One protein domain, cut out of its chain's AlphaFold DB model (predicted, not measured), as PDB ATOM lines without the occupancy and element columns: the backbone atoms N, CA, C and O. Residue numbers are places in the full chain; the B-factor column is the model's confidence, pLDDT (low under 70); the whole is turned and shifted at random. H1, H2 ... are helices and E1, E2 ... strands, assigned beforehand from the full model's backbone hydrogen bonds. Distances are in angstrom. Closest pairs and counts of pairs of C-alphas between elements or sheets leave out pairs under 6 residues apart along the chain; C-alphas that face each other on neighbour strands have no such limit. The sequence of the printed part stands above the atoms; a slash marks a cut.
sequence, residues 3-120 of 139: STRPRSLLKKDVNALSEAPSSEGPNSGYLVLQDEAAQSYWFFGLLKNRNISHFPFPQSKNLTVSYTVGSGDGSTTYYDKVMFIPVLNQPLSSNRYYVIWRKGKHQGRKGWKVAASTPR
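This is residues 3 to 120 of the 139 residues of an uncharacterized protein of Arachis hypogaea (UniProt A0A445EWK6). A strongly twisted sheet of four strands has its long hairpin, E3 and E4, reaching out as an arm at one end, with residues 70 to 75 sticking out free at the tip. At the opposite end, near the end of E4, sits a small unit of two short parallel strands, E1 and E2, with the short helices H1 and H2 between them in the chain; a long looping stretch, residues 34 to 61, leads from E2 to E3. The printed part has 118 residues with two named helices and six named strands, in the order E1, H1, H2, E2, E3, E4, E5, E6; the large sheet runs E5, E4, E3, E6, antiparallel throughout. The class is mostly strand, though 55 residues, under half of those printed, are in named elements. The whole is only just compact, close to loose, with a radius of gyration of the C-alphas of 15.9 A and spans of 54 by 37 by 27 A.

In the large sheet, E3, residues 62 to 71, and E4, residues 74 to 86, form an antiparallel hairpin at 149 degrees, with N 65 and O 80 2.8 A apart, within hydrogen-bond range. E4 bends by 58 degrees at residue 83. E5, residues 97 to 103, is an edge strand and makes a second hairpin with E4, antiparallel at 122 degrees; N 85 and O 98 are 2.9 A apart, within hydrogen-bond range. E3, E4 and E5 are a meander, each strand the antiparallel neighbour of the one before. The other edge strand is E6, residues 112 to 117, antiparallel to E3 at 150 degrees, with N 64 and O 115 2.7 A apart, within hydrogen-bond range. E3 to E6 thus form a Greek key, a meander of three strands whose first is the antiparallel neighbour of the fourth strand. Residues 51 to 52 pair antiparallel with residues 114 to 115 of E6. E2, residues 29 to 33, comes nearest to E4 at the C-alphas of Tyr 30 and Pro 86, 6.4 A apart. E1, residues 3 to 6, is its parallel neighbour at 30 degrees, and N 5 and O 31 are 2.8 A apart, within hydrogen-bond range. With H1, residues 7 to 12, and H2, residues 15 to 18, between them, E1 and E2 are a strand-helix-strand unit with a right-handed crossover. H1 and H2 only just touch, only at the corner by their link, with 3 pairs of C-alphas within 8 A; the closest are those of Leu 10 and Ala 16, 5.9 A apart. Neither helix is on the large sheet. In H1 every O i to N i+4 pair is within hydrogen-bond range; H2 is too short for such a pair.

E4 is the longest strand, 35.4 A from C-alpha 74 at (82.931, -62.304, 31.114) to C-alpha 86 at (117.820, -67.579, 27.723). E3 measures 29.0 A, E5 17.5 A, E6 16.6 A and E2 13.2 A. E1 begins at C-alpha 3, (127.907, -65.066, 32.016), and measures 10.3 A; H1 measures 8.9 A and H2 5.2 A. E6 ends at C-alpha 117, (108.553, -59.769, 42.318).

The two C-alphas farthest apart are those of Glu 24 and Asp 73, at 55.5 A. The printed part has no cut. The link from E2 to E3, 28 residues, is long, and within it residues 41 to 42 pair antiparallel with residues 47 to 48. Mean pLDDT of the printed part is 81.1; residues 22 to 25, 42 to 43, 104 to 112 and 117 to 120 are under 70.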
ATOM      1  N   SER A   3     127.428 -66.425  31.749       87.06
ATOM      2  CA  SER A   3     127.907 -65.066  32.016       87.06
ATOM      3  C   SER A   3     126.753 -64.172  32.462       87.06
ATOM      4  O   SER A   3     125.656 -64.218  31.900       87.06
ATOM      5  N   THR A   4     126.976 -63.330  33.467       88.81
ATOM      6  CA  THR A   4     125.947 -62.413  33.967       88.81
ATOM      7  C   THR A   4     125.985 -61.075  33.230       88.81
ATOM      8  O   THR A   4     127.051 -60.545  32.923       88.81
ATOM      9  N   ARG A   5     124.811 -60.506  32.932       88.94
ATOM     10  CA  ARG A   5     124.667 -59.170  32.336       88.94
ATOM     11  C   ARG A   5     123.642 -58.338  33.118       88.94
ATOM     12  O   ARG A   5     122.530 -58.818  33.362       88.94
ATOM     13  N   PRO A   6     123.977 -57.102  33.529       90.81
ATOM     14  CA  PRO A   6     123.029 -56.226  34.203       90.81
ATOM     15  C   PRO A   6     121.982 -55.711  33.214       90.81
ATOM     16  O   PRO A   6     122.288 -55.334  32.084       90.81
ATOM     17  N   ARG A   7     120.719 -55.686  33.636       89.44
ATOM     18  CA  ARG A   7     119.602 -55.357  32.748       89.44
ATOM     19  C   ARG A   7     119.586 -53.891  32.319       89.44
ATOM     20  O   ARG A   7     119.092 -53.596  31.234       89.44
ATOM     21  N   SER A   8     120.098 -52.971  33.135       89.19
ATOM     22  CA  SER A   8     120.187 -51.551  32.766       89.19
ATOM     23  C   SER A   8     121.114 -51.329  31.577       89.19
ATOM     24  O   SER A   8     120.767 -50.572  30.674       89.19
ATOM     25  N   LEU A   9     122.243 -52.041  31.544       89.00
ATOM     26  CA  LEU A   9     123.197 -52.017  30.440       89.00
ATOM     27  C   LEU A   9     122.527 -52.498  29.155       89.00
ATOM     28  O   LEU A   9     122.559 -51.796  28.155       89.00
ATOM     29  N   LEU A  10     121.811 -53.619  29.220       88.50
ATOM     30  CA  LEU A  10     121.109 -54.198  28.069       88.50
ATOM     31  C   LEU A  10     119.960 -53.327  27.535       88.50
ATOM     32  O   LEU A  10     119.536 -53.497  26.399       88.50
ATOM     33  N   LYS A  11     119.423 -52.410  28.352       85.88
ATOM     34  CA  LYS A  11     118.426 -51.420  27.908       85.88
ATOM     35  C   LYS A  11     119.055 -50.205  27.229       85.88
ATOM     36  O   LYS A  11     118.382 -49.561  26.431       85.88
ATOM     37  N   LYS A  12     120.282 -49.848  27.607       87.50
ATOM     38  CA  LYS A  12     120.996 -48.676  27.081       87.50
ATOM     39  C   LYS A  12     121.784 -49.014  25.823       87.50
ATOM     40  O   LYS A  12     121.844 -48.196  24.915       87.50
ATOM     41  N   ASP A  13     122.373 -50.202  25.791       86.25
ATOM     42  CA  ASP A  13     123.246 -50.649  24.721       86.25
ATOM     43  C   ASP A  13     122.621 -51.825  23.964       86.25
ATOM     44  O   ASP A  13     122.519 -52.946  24.469       86.25
ATOM     45  N   VAL A  14     122.207 -51.550  22.728       83.62
ATOM     46  CA  VAL A  14     121.635 -52.553  21.823       83.62
ATOM     47  C   VAL A  14     122.705 -53.543  21.349       83.62
ATOM     48  O   VAL A  14     122.391 -54.709  21.117       83.62
ATOM     49  N   ASN A  15     123.974 -53.132  21.264       86.56
ATOM     50  CA  ASN A  15     125.054 -54.020  20.834       86.56
ATOM     51  C   ASN A  15     125.312 -55.110  21.875       86.56
ATOM     52  O   ASN A  15     125.506 -56.271  21.515       86.56
ATOM     53  N   ALA A  16     125.191 -54.773  23.161       84.56
ATOM     54  CA  ALA A  16     125.301 -55.732  24.255       84.56
ATOM     55  C   ALA A  16     124.217 -56.831  24.234       84.56
ATOM     56  O   ALA A  16     124.395 -57.875  24.860       84.56
ATOM     57  N   LEU A  17     123.097 -56.629  23.525       85.88
ATOM     58  CA  LEU A  17     122.092 -57.679  23.309       85.88
ATOM     59  C   LEU A  17     122.518 -58.680  22.235       85.88
ATOM     60  O   LEU A  17     122.109 -59.838  22.297       85.88
ATOM     61  N   SER A  18     123.284 -58.224  21.245       89.25
ATOM     62  CA  SER A  18     123.703 -59.009  20.080       89.25
ATOM     63  C   SER A  18     125.010 -59.763  20.297       89.25
ATOM     64  O   SER A  18     125.350 -60.633  19.498       89.25
ATOM     65  N   GLU A  19     125.724 -59.461  21.378       86.38
ATOM     66  CA  GLU A  19     126.914 -60.195  21.787       86.38
ATOM     67  C   GLU A  19     126.560 -61.662  22.083       86.38
ATOM     68  O   GLU A  19     125.555 -61.962  22.732       86.38
ATOM     69  N   ALA A  20     127.370 -62.584  21.566       81.81
ATOM     70  CA  ALA A  20     127.230 -64.006  21.846       81.81
ATOM     71  C   ALA A  20     127.909 -64.351  23.183       81.81
ATOM     72  O   ALA A  20     128.949 -63.768  23.502       81.81
ATOM     73  N   PRO A  21     127.359 -65.302  23.965       79.19
ATOM     74  CA  PRO A  21     127.940 -65.677  25.249       79.19
ATOM     75  C   PRO A  21     129.369 -66.196  25.055       79.19
ATOM     76  O   PRO A  21     129.627 -66.960  24.125       79.19
ATOM     77  N   SER A  22     130.280 -65.748  25.925       68.44
ATOM     78  CA  SER A  22     131.727 -65.954  25.816       68.44
ATOM     79  C   SER A  22     132.088 -67.406  25.481       68.44
ATOM     80  O   SER A  22     131.528 -68.349  26.051       68.44
ATOM     81  N   SER A  23     133.048 -67.579  24.566       60.84
ATOM     82  CA  SER A  23     133.452 -68.850  23.943       60.84
ATOM     83  C   SER A  23     134.189 -69.830  24.865       60.84
ATOM     84  O   SER A  23     134.894 -70.712  24.383       60.84
ATOM     85  N   GLU A  24     133.999 -69.736  26.184       64.50
ATOM     86  CA  GLU A  24     134.623 -70.609  27.192       64.50
ATOM     87  C   GLU A  24     134.247 -72.097  27.039       64.50
ATOM     88  O   GLU A  24     134.772 -72.953  27.746       64.50
ATOM     89  N   GLY A  25     133.337 -72.422  26.120       68.12
ATOM     90  CA  GLY A  25     133.029 -73.784  25.714       68.12
ATOM     91  C   GLY A  25     131.633 -73.917  25.101       68.12
ATOM     92  O   GLY A  25     130.867 -72.950  25.062       68.12
ATOM     93  N   PRO A  26     131.274 -75.121  24.626       75.25
ATOM     94  CA  PRO A  26     129.906 -75.423  24.225       75.25
ATOM     95  C   PRO A  26     128.943 -75.250  25.414       75.25
ATOM     96  O   PRO A  26     129.313 -75.470  26.567       75.25
ATOM     97  N   ASN A  27     127.686 -74.892  25.134       83.88
ATOM     98  CA  ASN A  27     126.629 -74.682  26.139       83.88
ATOM     99  C   ASN A  27     126.878 -73.474  27.059       83.88
ATOM    100  O   ASN A  27     126.609 -73.512  28.265       83.88
ATOM    101  N   SER A  28     127.383 -72.378  26.491       87.25
ATOM    102  CA  SER A  28     127.471 -71.090  27.180       87.25
ATOM    103  C   SER A  28     126.177 -70.295  27.058       87.25
ATOM    104  O   SER A  28     125.429 -70.448  26.100       87.25
ATOM    105  N   GLY A  29     125.867 -69.459  28.041       89.25
ATOM    106  CA  GLY A  29     124.609 -68.714  28.062       89.25
ATOM    107  C   GLY A  29     124.693 -67.450  28.895       89.25
ATOM    108  O   GLY A  29     125.672 -67.213  29.599       89.25
ATOM    109  N   TYR A  30     123.638 -66.645  28.842       90.56
ATOM    110  CA  TYR A  30     123.537 -65.429  29.638       90.56
ATOM    111  C   TYR A  30     122.549 -65.579  30.789       90.56
ATOM    112  O   TYR A  30     121.488 -66.185  30.648       90.56
ATOM    113  N   LEU A  31     122.878 -64.950  31.915       90.88
ATOM    114  CA  LEU A  31     121.939 -64.650  32.989       90.88
ATOM    115  C   LEU A  31     121.797 -63.136  33.116       90.88
ATOM    116  O   LEU A  31     122.760 -62.407  33.333       90.88
ATOM    117  N   VAL A  32     120.573 -62.653  32.996       91.94
ATOM    118  CA  VAL A  32     120.205 -61.249  33.123       91.94
ATOM    119  C   VAL A  32     119.827 -60.951  34.566       91.94
ATOM    120  O   VAL A  32     118.882 -61.515  35.125       91.94
ATOM    121  N   LEU A  33     120.552 -60.020  35.175       90.75
ATOM    122  CA  LEU A  33     120.305 -59.590  36.545       90.75
ATOM    123  C   LEU A  33     119.543 -58.268  36.553       90.75
ATOM    124  O   LEU A  33     119.927 -57.301  35.899       90.75
ATOM    125  N   GLN A  34     118.451 -58.227  37.317       87.50
ATOM    126  CA  GLN A  34     117.746 -56.985  37.606       87.50
ATOM    127  C   GLN A  34     118.551 -56.158  38.612       87.50
ATOM    128  O   GLN A  34     118.456 -56.389  39.818       87.50
ATOM    129  N   ASP A  35     119.294 -55.182  38.109       86.56
ATOM    130  CA  ASP A  35     120.006 -54.181  38.895       86.56
ATOM    131  C   ASP A  35     119.093 -53.003  39.273       86.56
ATOM    132  O   ASP A  35     117.951 -52.897  38.804       86.56
ATOM    133  N   GLU A  36     119.574 -52.136  40.163       81.00
ATOM    134  CA  GLU A  36     118.823 -50.978  40.656       81.00
ATOM    135  C   GLU A  36     118.499 -49.979  39.545       81.00
ATOM    136  O   GLU A  36     117.345 -49.579  39.416       81.00
ATOM    137  N   ALA A  37     119.458 -49.674  38.666       81.81
ATOM    138  CA  ALA A  37     119.266 -48.705  37.589       81.81
ATOM    139  C   ALA A  37     118.208 -49.138  36.554       81.81
ATOM    140  O   ALA A  37     117.656 -48.307  35.836       81.81
ATOM    141  N   ALA A  38     117.895 -50.434  36.464       80.38
ATOM    142  CA  ALA A  38     116.819 -50.936  35.613       80.38
ATOM    143  C   ALA A  38     115.453 -51.003  36.311       80.38
ATOM    144  O   ALA A  38     114.475 -51.389  35.650       80.38
ATOM    145  N   GLN A  39     115.377 -50.723  37.619       78.81
ATOM    146  CA  GLN A  39     114.119 -50.697  38.364       78.81
ATOM    147  C   GLN A  39     113.342 -49.439  37.988       78.81
ATOM    148  O   GLN A  39     113.832 -48.321  38.084       78.81
ATOM    149  N   SER A  40     112.107 -49.642  37.541       78.06
ATOM    150  CA  SER A  40     111.166 -48.552  37.315       78.06
ATOM    151  C   SER A  40     110.322 -48.372  38.568       78.06
ATOM    152  O   SER A  40     109.904 -49.351  39.193       78.06
ATOM    153  N   TYR A  41     110.060 -47.119  38.914       77.06
ATOM    154  CA  TYR A  41     109.187 -46.740  40.009       77.06
ATOM    155  C   TYR A  41     107.981 -45.977  39.460       77.06
ATOM    156  O   TYR A  41     108.069 -45.290  38.445       77.06
ATOM    157  N   TRP A  42     106.851 -46.117  40.139       69.19
ATOM    158  CA  TRP A  42     105.630 -45.355  39.916       69.19
ATOM    159  C   TRP A  42     105.190 -44.722  41.250       69.19
ATOM    160  O   TRP A  42     105.779 -44.999  42.295       69.19
ATOM    161  N   PHE A  43     104.198 -43.831  41.208       68.12
ATOM    162  CA  PHE A  43     103.732 -43.009  42.325       68.12
ATOM    163  C   PHE A  43     104.871 -42.203  42.979       68.12
ATOM    164  O   PHE A  43     105.265 -42.460  44.113       68.12
ATOM    165  N   PHE A  44     105.451 -41.268  42.215       75.94
ATOM    166  CA  PHE A  44     106.534 -40.371  42.660       75.94
ATOM    167  C   PHE A  44     107.765 -41.080  43.260       75.94
ATOM    168  O   PHE A  44     108.408 -40.563  44.164       75.94
ATOM    169  N   GLY A  45     108.101 -42.278  42.771       75.25
ATOM    170  CA  GLY A  45     109.264 -43.029  43.259       75.25
ATOM    171  C   GLY A  45     108.982 -43.935  44.463       75.25
ATOM    172  O   GLY A  45     109.853 -44.705  44.855       75.25
ATOM    173  N   LEU A  46     107.771 -43.904  45.025       75.44
ATOM    174  CA  LEU A  46     107.445 -44.612  46.267       75.44
ATOM    175  C   LEU A  46     107.103 -46.091  46.054       75.44
ATOM    176  O   LEU A  46     107.253 -46.900  46.971       75.44
ATOM    177  N   LEU A  47     106.657 -46.474  44.854       71.50
ATOM    178  CA  LEU A  47     106.228 -47.842  44.578       71.50
ATOM    179  C   LEU A  47     106.977 -48.441  43.388       71.50
ATOM    180  O   LEU A  47     106.956 -47.911  42.280       71.50
ATOM    181  N   LYS A  48     107.613 -49.598  43.593       76.88
ATOM    182  CA  LYS A  48     108.296 -50.322  42.511       76.88
ATOM    183  C   LYS A  48     107.284 -50.807  41.485       76.88
ATOM    184  O   LYS A  48     106.332 -51.515  41.830       76.88
ATOM    185  N   ASN A  49     107.530 -50.491  40.218       78.44
ATOM    186  CA  ASN A  49     106.761 -51.055  39.128       78.44
ATOM    187  C   ASN A  49     107.076 -52.550  39.032       78.44
ATOM    188  O   ASN A  49     108.222 -52.963  38.847       78.44
ATOM    189  N   ARG A  50     106.042 -53.368  39.207       78.69
ATOM    190  CA  ARG A  50     106.164 -54.826  39.168       78.69
ATOM    191  C   ARG A  50     106.032 -55.361  37.752       78.69
ATOM    192  O   ARG A  50     106.404 -56.499  37.516       78.69
ATOM    193  N   ASN A  51     105.526 -54.580  36.805       80.31
ATOM    194  CA  ASN A  51     105.291 -55.061  35.452       80.31
ATOM    195  C   ASN A  51     106.571 -55.012  34.619       80.31
ATOM    196  O   ASN A  51     107.346 -54.058  34.678       80.31
ATOM    197  N   ILE A  52     106.776 -56.051  33.817       82.81
ATOM    198  CA  ILE A  52     107.853 -56.120  32.843       82.81
ATOM    199  C   ILE A  52     107.250 -56.397  31.468       82.81
ATOM    200  O   ILE A  52     106.723 -57.473  31.213       82.81
ATOM    201  N   SER A  53     107.385 -55.420  30.577       77.44
ATOM    202  CA  SER A  53     106.918 -55.475  29.186       77.44
ATOM    203  C   SER A  53     108.042 -55.661  28.164       77.44
ATOM    204  O   SER A  53     107.763 -55.941  27.004       77.44
ATOM    205  N   HIS A  54     109.303 -55.472  28.563       83.31
ATOM    206  CA  HIS A  54     110.433 -55.412  27.633       83.31
ATOM    207  C   HIS A  54     111.486 -56.468  27.941       83.31
ATOM    208  O   HIS A  54     111.857 -56.682  29.104       83.31
ATOM    209  N   PHE A  55     111.985 -57.078  26.874       85.50
ATOM    210  CA  PHE A  55     113.119 -57.983  26.906       85.50
ATOM    211  C   PHE A  55     114.435 -57.239  27.206       85.50
ATOM    212  O   PHE A  55     114.509 -56.023  27.018       85.50
ATOM    213  N   PRO A  56     115.466 -57.958  27.677       90.62
ATOM    214  CA  PRO A  56     115.416 -59.342  28.141       90.62
ATOM    215  C   PRO A  56     114.850 -59.459  29.565       90.62
ATOM    216  O   PRO A  56     114.870 -58.505  30.356       90.62
ATOM    217  N   PHE A  57     114.288 -60.629  29.883       91.31
ATOM    218  CA  PHE A  57     113.693 -60.894  31.195       91.31
ATOM    219  C   PHE A  57     114.772 -61.231  32.233       91.31
ATOM    220  O   PHE A  57     115.658 -62.025  31.925       91.31
ATOM    221  N   PRO A  58     114.703 -60.679  33.459       91.12
ATOM    222  CA  PRO A  58     115.689 -60.958  34.495       91.12
ATOM    223  C   PRO A  58     115.462 -62.321  35.163       91.12
ATOM    224  O   PRO A  58     114.339 -62.642  35.554       91.12
ATOM    225  N   GLN A  59     116.537 -63.078  35.388       89.81
ATOM    226  CA  GLN A  59     116.516 -64.370  36.091       89.81
ATOM    227  C   GLN A  59     116.585 -64.206  37.617       89.81
ATOM    228  O   GLN A  59     116.220 -65.119  38.353       89.81
ATOM    229  N   SER A  60     116.972 -63.027  38.115       86.94
ATOM    230  CA  SER A  60     117.015 -62.725  39.555       86.94
ATOM    231  C   SER A  60     115.654 -62.366  40.177       86.94
ATOM    232  O   SER A  60     115.584 -61.959  41.339       86.94
ATOM    233  N   LYS A  61     114.551 -62.478  39.424       83.12
ATOM    234  CA  LYS A  61     113.190 -62.170  39.892       83.12
ATOM    235  C   LYS A  61     112.239 -63.327  39.622       83.12
ATOM    236  O   LYS A  61     112.348 -64.025  38.620       83.12
ATOM    237  N   ASN A  62     111.242 -63.476  40.493       81.56
ATOM    238  CA  ASN A  62     110.126 -64.373  40.229       81.56
ATOM    239  C   ASN A  62     109.132 -63.676  39.313       81.56
ATOM    240  O   ASN A  62     108.552 -62.656  39.699       81.56
ATOM    241  N   LEU A  63     108.940 -64.239  38.125       87.00
ATOM    242  CA  LEU A  63     108.033 -63.712  37.122       87.00
ATOM    243  C   LEU A  63     106.674 -64.411  37.231       87.00
ATOM    244  O   LEU A  63     106.579 -65.612  37.470       87.00
ATOM    245  N   THR A  64     105.608 -63.633  37.107       87.44
ATOM    246  CA  THR A  64     104.220 -64.082  37.074       87.44
ATOM    247  C   THR A  64     103.651 -63.673  35.739       87.44
ATOM    248  O   THR A  64     103.543 -62.485  35.457       87.44
ATOM    249  N   VAL A  65     103.308 -64.648  34.920       86.25
ATOM    250  CA  VAL A  65     102.603 -64.430  33.670       86.25
ATOM    251  C   VAL A  65     101.115 -64.342  33.994       86.25
ATOM    252  O   VAL A  65     100.596 -65.231  34.661       86.25
ATOM    253  N   SER A  66     100.426 -63.293  33.555       85.69
ATOM    254  CA  SER A  66      98.974 -63.195  33.618       85.69
ATOM    255  C   SER A  66      98.369 -63.115  32.234       85.69
ATOM    256  O   SER A  66      98.816 -62.325  31.418       85.69
ATOM    257  N   TYR A  67      97.363 -63.927  31.942       84.31
ATOM    258  CA  TYR A  67      96.670 -63.871  30.657       84.31
ATOM    259  C   TYR A  67      95.164 -63.859  30.881       84.31
ATOM    260  O   TYR A  67      94.659 -64.471  31.828       84.31
ATOM    261  N   THR A  68      94.460 -63.126  30.025       85.19
ATOM    262  CA  THR A  68      93.014 -62.933  30.132       85.19
ATOM    263  C   THR A  68      92.329 -63.677  29.000       85.19
ATOM    264  O   THR A  68      92.648 -63.473  27.831       85.19
ATOM    265  N   VAL A  69      91.384 -64.542  29.353       84.88
ATOM    266  CA  VAL A  69      90.523 -65.235  28.393       84.88
ATOM    267  C   VAL A  69      89.148 -64.603  28.470       84.88
ATOM    268  O   VAL A  69      88.553 -64.558  29.549       84.88
ATOM    269  N   GLY A  70      88.671 -64.096  27.337       81.75
ATOM    270  CA  GLY A  70      87.281 -63.695  27.177       81.75
ATOM    271  C   GLY A  70      86.419 -64.923  26.905       81.75
ATOM    272  O   GLY A  70      86.720 -65.697  26.000       81.75
ATOM    273  N   SER A  71      85.363 -65.082  27.690       75.88
ATOM    274  CA  SER A  71      84.211 -65.929  27.385       75.88
ATOM    275  C   SER A  71      83.011 -65.011  27.151       75.88
ATOM    276  O   SER A  71      83.025 -63.873  27.609       75.88
ATOM    277  N   GLY A  72      81.986 -65.480  26.434       77.62
ATOM    278  CA  GLY A  72      80.902 -64.638  25.901       77.62
ATOM    279  C   GLY A  72      80.270 -63.617  26.864       77.62
ATOM    280  O   GLY A  72      79.849 -62.569  26.394       77.62
ATOM    281  N   ASP A  73      80.267 -63.878  28.176       74.88
ATOM    282  CA  ASP A  73      79.655 -63.012  29.198       74.88
ATOM    283  C   ASP A  73      80.638 -62.537  30.297       74.88
ATOM    284  O   ASP A  73      80.251 -62.046  31.353       74.88
ATOM    285  N   GLY A  74      81.952 -62.708  30.103       81.62
ATOM    286  CA  GLY A  74      82.931 -62.304  31.114       81.62
ATOM    287  C   GLY A  74      84.383 -62.593  30.755       81.62
ATOM    288  O   GLY A  74      84.695 -63.364  29.851       81.62
ATOM    289  N   SER A  75      85.314 -61.989  31.493       86.25
ATOM    290  CA  SER A  75      86.745 -62.251  31.323       86.25
ATOM    291  C   SER A  75      87.331 -62.886  32.577       86.25
ATOM    292  O   SER A  75      87.069 -62.448  33.693       86.25
ATOM    293  N   THR A  76      88.127 -63.943  32.408       85.62
ATOM    294  CA  THR A  76      88.863 -64.570  33.512       85.62
ATOM    295  C   THR A  76      90.351 -64.348  33.311       85.62
ATOM    296  O   THR A  76      90.893 -64.650  32.247       85.62
ATOM    297  N   THR A  77      91.015 -63.823  34.342       85.06
ATOM    298  CA  THR A  77      92.467 -63.624  34.339       85.06
ATOM    299  C   THR A  77      93.141 -64.701  35.167       85.06
ATOM    300  O   THR A  77      92.811 -64.912  36.332       85.06
ATOM    301  N   TYR A  78      94.113 -65.361  34.558       82.62
ATOM    302  CA  TYR A  78      94.896 -66.426  35.163       82.62
ATOM    303  C   TYR A  78      96.299 -65.932  35.487       82.62
ATOM    304  O   TYR A  78      96.765 -64.977  34.873       82.62
ATOM    305  N   TYR A  79      96.965 -66.593  36.435       84.50
ATOM    306  CA  TYR A  79      98.301 -66.228  36.901       84.50
ATOM    307  C   TYR A  79      99.171 -67.469  37.055       84.50
ATOM    308  O   TYR A  79      98.866 -68.345  37.866       84.50
ATOM    309  N   ASP A  80     100.291 -67.502  36.346       84.94
ATOM    310  CA  ASP A  80     101.251 -68.594  36.405       84.94
ATOM    311  C   ASP A  80     102.641 -68.064  36.768       84.94
ATOM    312  O   ASP A  80     103.154 -67.116  36.174       84.94
ATOM    313  N   LYS A  81     103.278 -68.673  37.768       86.06
ATOM    314  CA  LYS A  81     104.636 -68.321  38.189       86.06
ATOM    315  C   LYS A  81     105.637 -69.074  37.332       86.06
ATOM    316  O   LYS A  81     105.655 -70.308  37.348       86.06
ATOM    317  N   VAL A  82     106.504 -68.344  36.645       86.19
ATOM    318  CA  VAL A  82     107.476 -68.897  35.701       86.19
ATOM    319  C   VAL A  82     108.865 -68.295  35.898       86.19
ATOM    320  O   VAL A  82     109.042 -67.244  36.516       86.19
ATOM    321  N   MET A  83     109.859 -68.972  35.340       87.50
ATOM    322  CA  MET A  83     111.213 -68.476  35.149       87.50
ATOM    323  C   MET A  83     111.566 -68.619  33.670       87.50
ATOM    324  O   MET A  83     111.356 -69.678  33.085       87.50
ATOM    325  N   PHE A  84     112.088 -67.551  33.074       89.50
ATOM    326  CA  PHE A  84     112.573 -67.556  31.696       89.50
ATOM    327  C   PHE A  84     114.088 -67.720  31.720       89.50
ATOM    328  O   PHE A  84     114.758 -66.928  32.379       89.50
ATOM    329  N   ILE A  85     114.626 -68.708  31.012       91.38
ATOM    330  CA  ILE A  85     116.070 -68.941  30.882       91.38
ATOM    331  C   ILE A  85     116.454 -68.721  29.417       91.38
ATOM    332  O   ILE A  85     115.879 -69.397  28.564       91.38
ATOM    333  N   PRO A  86     117.372 -67.790  29.095       92.06
ATOM    334  CA  PRO A  86     117.820 -67.579  27.723       92.06
ATOM    335  C   PRO A  86     118.375 -68.869  27.123       92.06
ATOM    336  O   PRO A  86     119.037 -69.648  27.811       92.06
ATOM    337  N   VAL A  87     118.095 -69.105  25.843       91.38
ATOM    338  CA  VAL A  87     118.622 -70.284  25.151       91.38
ATOM    339  C   VAL A  87     120.150 -70.215  25.087       91.38
ATOM    340  O   VAL A  87     120.736 -69.159  24.850       91.38
ATOM    341  N   LEU A  88     120.792 -71.360  25.313       90.62
ATOM    342  CA  LEU A  88     122.243 -71.498  25.258       90.62
ATOM    343  C   LEU A  88     122.778 -71.231  23.847       90.62
ATOM    344  O   LEU A  88     122.116 -71.507  22.847       90.62
ATOM    345  N   ASN A  89     124.015 -70.749  23.786       89.44
ATOM    346  CA  ASN A  89     124.781 -70.454  22.578       89.44
ATOM    347  C   ASN A  89     124.091 -69.435  21.655       89.44
ATOM    348  O   ASN A  89     124.345 -69.416  20.453       89.44
ATOM    349  N   GLN A  90     123.198 -68.604  22.202       89.62
ATOM    350  CA  GLN A  90     122.487 -67.568  21.462       89.62
ATOM    351  C   GLN A  90     122.607 -66.214  22.169       89.62
ATOM    352  O   GLN A  90     122.634 -66.159  23.402       89.62
ATOM    353  N   PRO A  91     122.659 -65.115  21.398       91.06
ATOM    354  CA  PRO A  91     122.630 -63.773  21.957       91.06
ATOM    355  C   PRO A  91     121.259 -63.477  22.578       91.06
ATOM    356  O   PRO A  91     120.236 -64.065  22.202       91.06
ATOM    357  N   LEU A  92     121.211 -62.516  23.502       91.25
ATOM    358  CA  LEU A  92     119.963 -62.099  24.152       91.25
ATOM    359  C   LEU A  92     118.976 -61.449  23.169       91.25
ATOM    360  O   LEU A  92     117.765 -61.551  23.369       91.25
ATOM    361  N   SER A  93     119.478 -60.852  22.085       90.81
ATOM    362  CA  SER A  93     118.684 -60.271  20.993       90.81
ATOM    363  C   SER A  93     117.814 -61.294  20.261       90.81
ATOM    364  O   SER A  93     116.792 -60.925  19.685       90.81
ATOM    365  N   SER A  94     118.152 -62.589  20.343       90.31
ATOM    366  CA  SER A  94     117.320 -63.669  19.797       90.31
ATOM    367  C   SER A  94     115.934 -63.732  20.445       90.31
ATOM    368  O   SER A  94     115.003 -64.275  19.849       90.31
ATOM    369  N   ASN A  95     115.788 -63.194  21.664       90.44
ATOM    370  CA  ASN A  95     114.569 -63.241  22.471       90.44
ATOM    371  C   ASN A  95     113.981 -64.656  22.624       90.44
ATOM    372  O   ASN A  95     112.772 -64.818  22.810       90.44
ATOM    373  N   ARG A  96     114.829 -65.691  22.571       91.19
ATOM    374  CA  ARG A  96     114.426 -67.083  22.781       91.19
ATOM    375  C   ARG A  96     114.723 -67.516  24.207       91.19
ATOM    376  O   ARG A  96     115.824 -67.319  24.719       91.19
ATOM    377  N   TYR A  97     113.732 -68.144  24.833       92.00
ATOM    378  CA  TYR A  97     113.803 -68.569  26.224       92.00
ATOM    379  C   TYR A  97     113.201 -69.959  26.397       92.00
ATOM    380  O   TYR A  97     112.140 -70.259  25.851       92.00
ATOM    381  N   TYR A  98     113.830 -70.762  27.245       91.44
ATOM    382  CA  TYR A  98     113.161 -71.865  27.914       91.44
ATOM    383  C   TYR A  98     112.286 -71.314  29.042       91.44
ATOM    384  O   TYR A  98     112.695 -70.411  29.776       91.44
ATOM    385  N   VAL A  99     111.077 -71.856  29.184       88.00
ATOM    386  CA  VAL A  99     110.130 -71.450  30.229       88.00
ATOM    387  C   VAL A  99     109.999 -72.575  31.241       88.00
ATOM    388  O   VAL A  99     109.529 -73.662  30.915       88.00
ATOM    389  N   ILE A 100     110.382 -72.294  32.482       86.31
ATOM    390  CA  ILE A 100     110.212 -73.212  33.605       86.31
ATOM    391  C   ILE A 100     109.025 -72.744  34.437       86.31
ATOM    392  O   ILE A 100     109.043 -71.661  35.029       86.31
ATOM    393  N   TRP A 101     107.993 -73.577  34.513       82.00
ATOM    394  CA  TRP A 101     106.813 -73.319  35.329       82.00
ATOM    395  C   TRP A 101     107.124 -73.671  36.779       82.00
ATOM    396  O   TRP A 101     107.335 -74.831  37.118       82.00
ATOM    397  N   ARG A 102     107.159 -72.666  37.654       74.19
ATOM    398  CA  ARG A 102     107.378 -72.874  39.093       74.19
ATOM    399  C   ARG A 102     106.076 -73.231  39.806       74.19
ATOM    400  O   ARG A 102     106.104 -73.932  40.811       74.19
ATOM    401  N   LYS A 103     104.946 -72.707  39.311       71.81
ATOM    402  CA  LYS A 103     103.578 -73.052  39.732       71.81
ATOM    403  C   LYS A 103     102.577 -72.485  38.721       71.81
ATOM    404  O   LYS A 103     102.528 -71.267  38.566       71.81
ATOM    405  N   GLY A 104     101.776 -73.330  38.076       60.94
ATOM    406  CA  GLY A 104     100.768 -72.884  37.109       60.94
ATOM    407  C   GLY A 104      99.954 -74.028  36.504       60.94
ATOM    408  O   GLY A 104     100.458 -75.145  36.420       60.94
ATOM    409  N   LYS A 105      98.697 -73.763  36.119       59.47
ATOM    410  CA  LYS A 105      97.756 -74.758  35.546       59.47
ATOM    411  C   LYS A 105      97.559 -74.601  34.031       59.47
ATOM    412  O   LYS A 105      96.868 -75.420  33.429       59.47
ATOM    413  N   HIS A 106      98.117 -73.558  33.407       60.88
ATOM    414  CA  HIS A 106      97.646 -73.102  32.095       60.88
ATOM    415  C   HIS A 106      98.756 -72.831  31.070       60.88
ATOM    416  O   HIS A 106      98.940 -71.722  30.569       60.88
ATOM    417  N   GLN A 107      99.470 -73.894  30.715       57.47
ATOM    418  CA  GLN A 107     100.550 -73.875  29.731       57.47
ATOM    419  C   GLN A 107     100.020 -73.551  28.314       57.47
ATOM    420  O   GLN A 107      99.019 -74.117  27.880       57.47
ATOM    421  N   GLY A 108     100.688 -72.646  27.580       57.53
ATOM    422  CA  GLY A 108     100.511 -72.481  26.122       57.53
ATOM    423  C   GLY A 108      99.404 -71.539  25.609       57.53
ATOM    424  O   GLY A 108      99.056 -71.619  24.433       57.53
ATOM    425  N   ARG A 109      98.837 -70.643  26.431       64.12
ATOM    426  CA  ARG A 109      97.729 -69.740  26.023       64.12
ATOM    427  C   ARG A 109      98.202 -68.342  25.567       64.12
ATOM    428  O   ARG A 109      99.239 -67.850  26.006       64.12
ATOM    429  N   LYS A 110      97.445 -67.697  24.662       59.84
ATOM    430  CA  LYS A 110      97.732 -66.353  24.100       59.84
ATOM    431  C   LYS A 110      97.240 -65.224  25.030       59.84
ATOM    432  O   LYS A 110      96.327 -65.439  25.818       59.84
ATOM    433  N   GLY A 111      97.812 -64.017  24.903       63.31
ATOM    434  CA  GLY A 111      97.331 -62.802  25.591       63.31
ATOM    435  C   GLY A 111      97.930 -62.544  26.978       63.31
ATOM    436  O   GLY A 111      97.207 -62.189  27.904       63.31
ATOM    437  N   TRP A 112      99.238 -62.746  27.134       65.75
ATOM    438  CA  TRP A 112      99.911 -62.719  28.428       65.75
ATOM    439  C   TRP A 112     100.623 -61.390  28.763       65.75
ATOM    440  O   TRP A 112     101.075 -60.660  27.887       65.75
ATOM    441  N   LYS A 113     100.760 -61.096  30.058       72.00
ATOM    442  CA  LYS A 113     101.510 -59.999  30.693       72.00
ATOM    443  C   LYS A 113     102.464 -60.597  31.720       72.00
ATOM    444  O   LYS A 113     102.153 -61.639  32.271       72.00
ATOM    445  N   VAL A 114     103.602 -59.969  32.016       70.12
ATOM    446  CA  VAL A 114     104.565 -60.494  33.004       70.12
ATOM    447  C   VAL A 114     104.773 -59.498  34.136       70.12
ATOM    448  O   VAL A 114     105.059 -58.327  33.902       70.12
ATOM    449  N   ALA A 115     104.678 -59.976  35.373       74.56
ATOM    450  CA  ALA A 115     104.972 -59.226  36.582       74.56
ATOM    451  C   ALA A 115     106.139 -59.861  37.347       74.56
ATOM    452  O   ALA A 115     106.117 -61.045  37.661       74.56
ATOM    453  N   ALA A 116     107.154 -59.079  37.686       75.69
ATOM    454  CA  ALA A 116     108.255 -59.466  38.545       75.69
ATOM    455  C   ALA A 116     107.999 -59.127  40.010       75.69
ATOM    456  O   ALA A 116     107.517 -58.050  40.361       75.69
ATOM    457  N   SER A 117     108.436 -60.025  40.886       69.25
ATOM    458  CA  SER A 117     108.553 -59.769  42.318       69.25
ATOM    459  C   SER A 117     109.913 -60.223  42.837       69.25
ATOM    460  O   SER A 117     110.482 -61.220  42.379       69.25
ATOM    461  N   THR A 118     110.448 -59.472  43.798       65.44
ATOM    462  CA  THR A 118     111.592 -59.923  44.595       65.44
ATOM    463  C   THR A 118     111.104 -61.011  45.557       65.44
ATOM    464  O   THR A 118     110.057 -60.817  46.182       65.44
ATOM    465  N   PRO A 119     111.804 -62.150  45.690       55.84
ATOM    466  CA  PRO A 119     111.488 -63.120  46.732       55.84
ATOM    467  C   PRO A 119     111.602 -62.467  48.117       55.84
ATOM    468  O   PRO A 119     112.486 -61.644  48.333       55.84
ATOM    469  N   ARG A 120     110.727 -62.841  49.059       52.84
ATOM    470  CA  ARG A 120     110.673 -62.227  50.403       52.84
ATOM    471  C   ARG A 120     111.953 -62.429  51.237       52.84
ATOM    472  O   ARG A 120     112.161 -61.665  52.164       52.84
TER     473      ARG A 120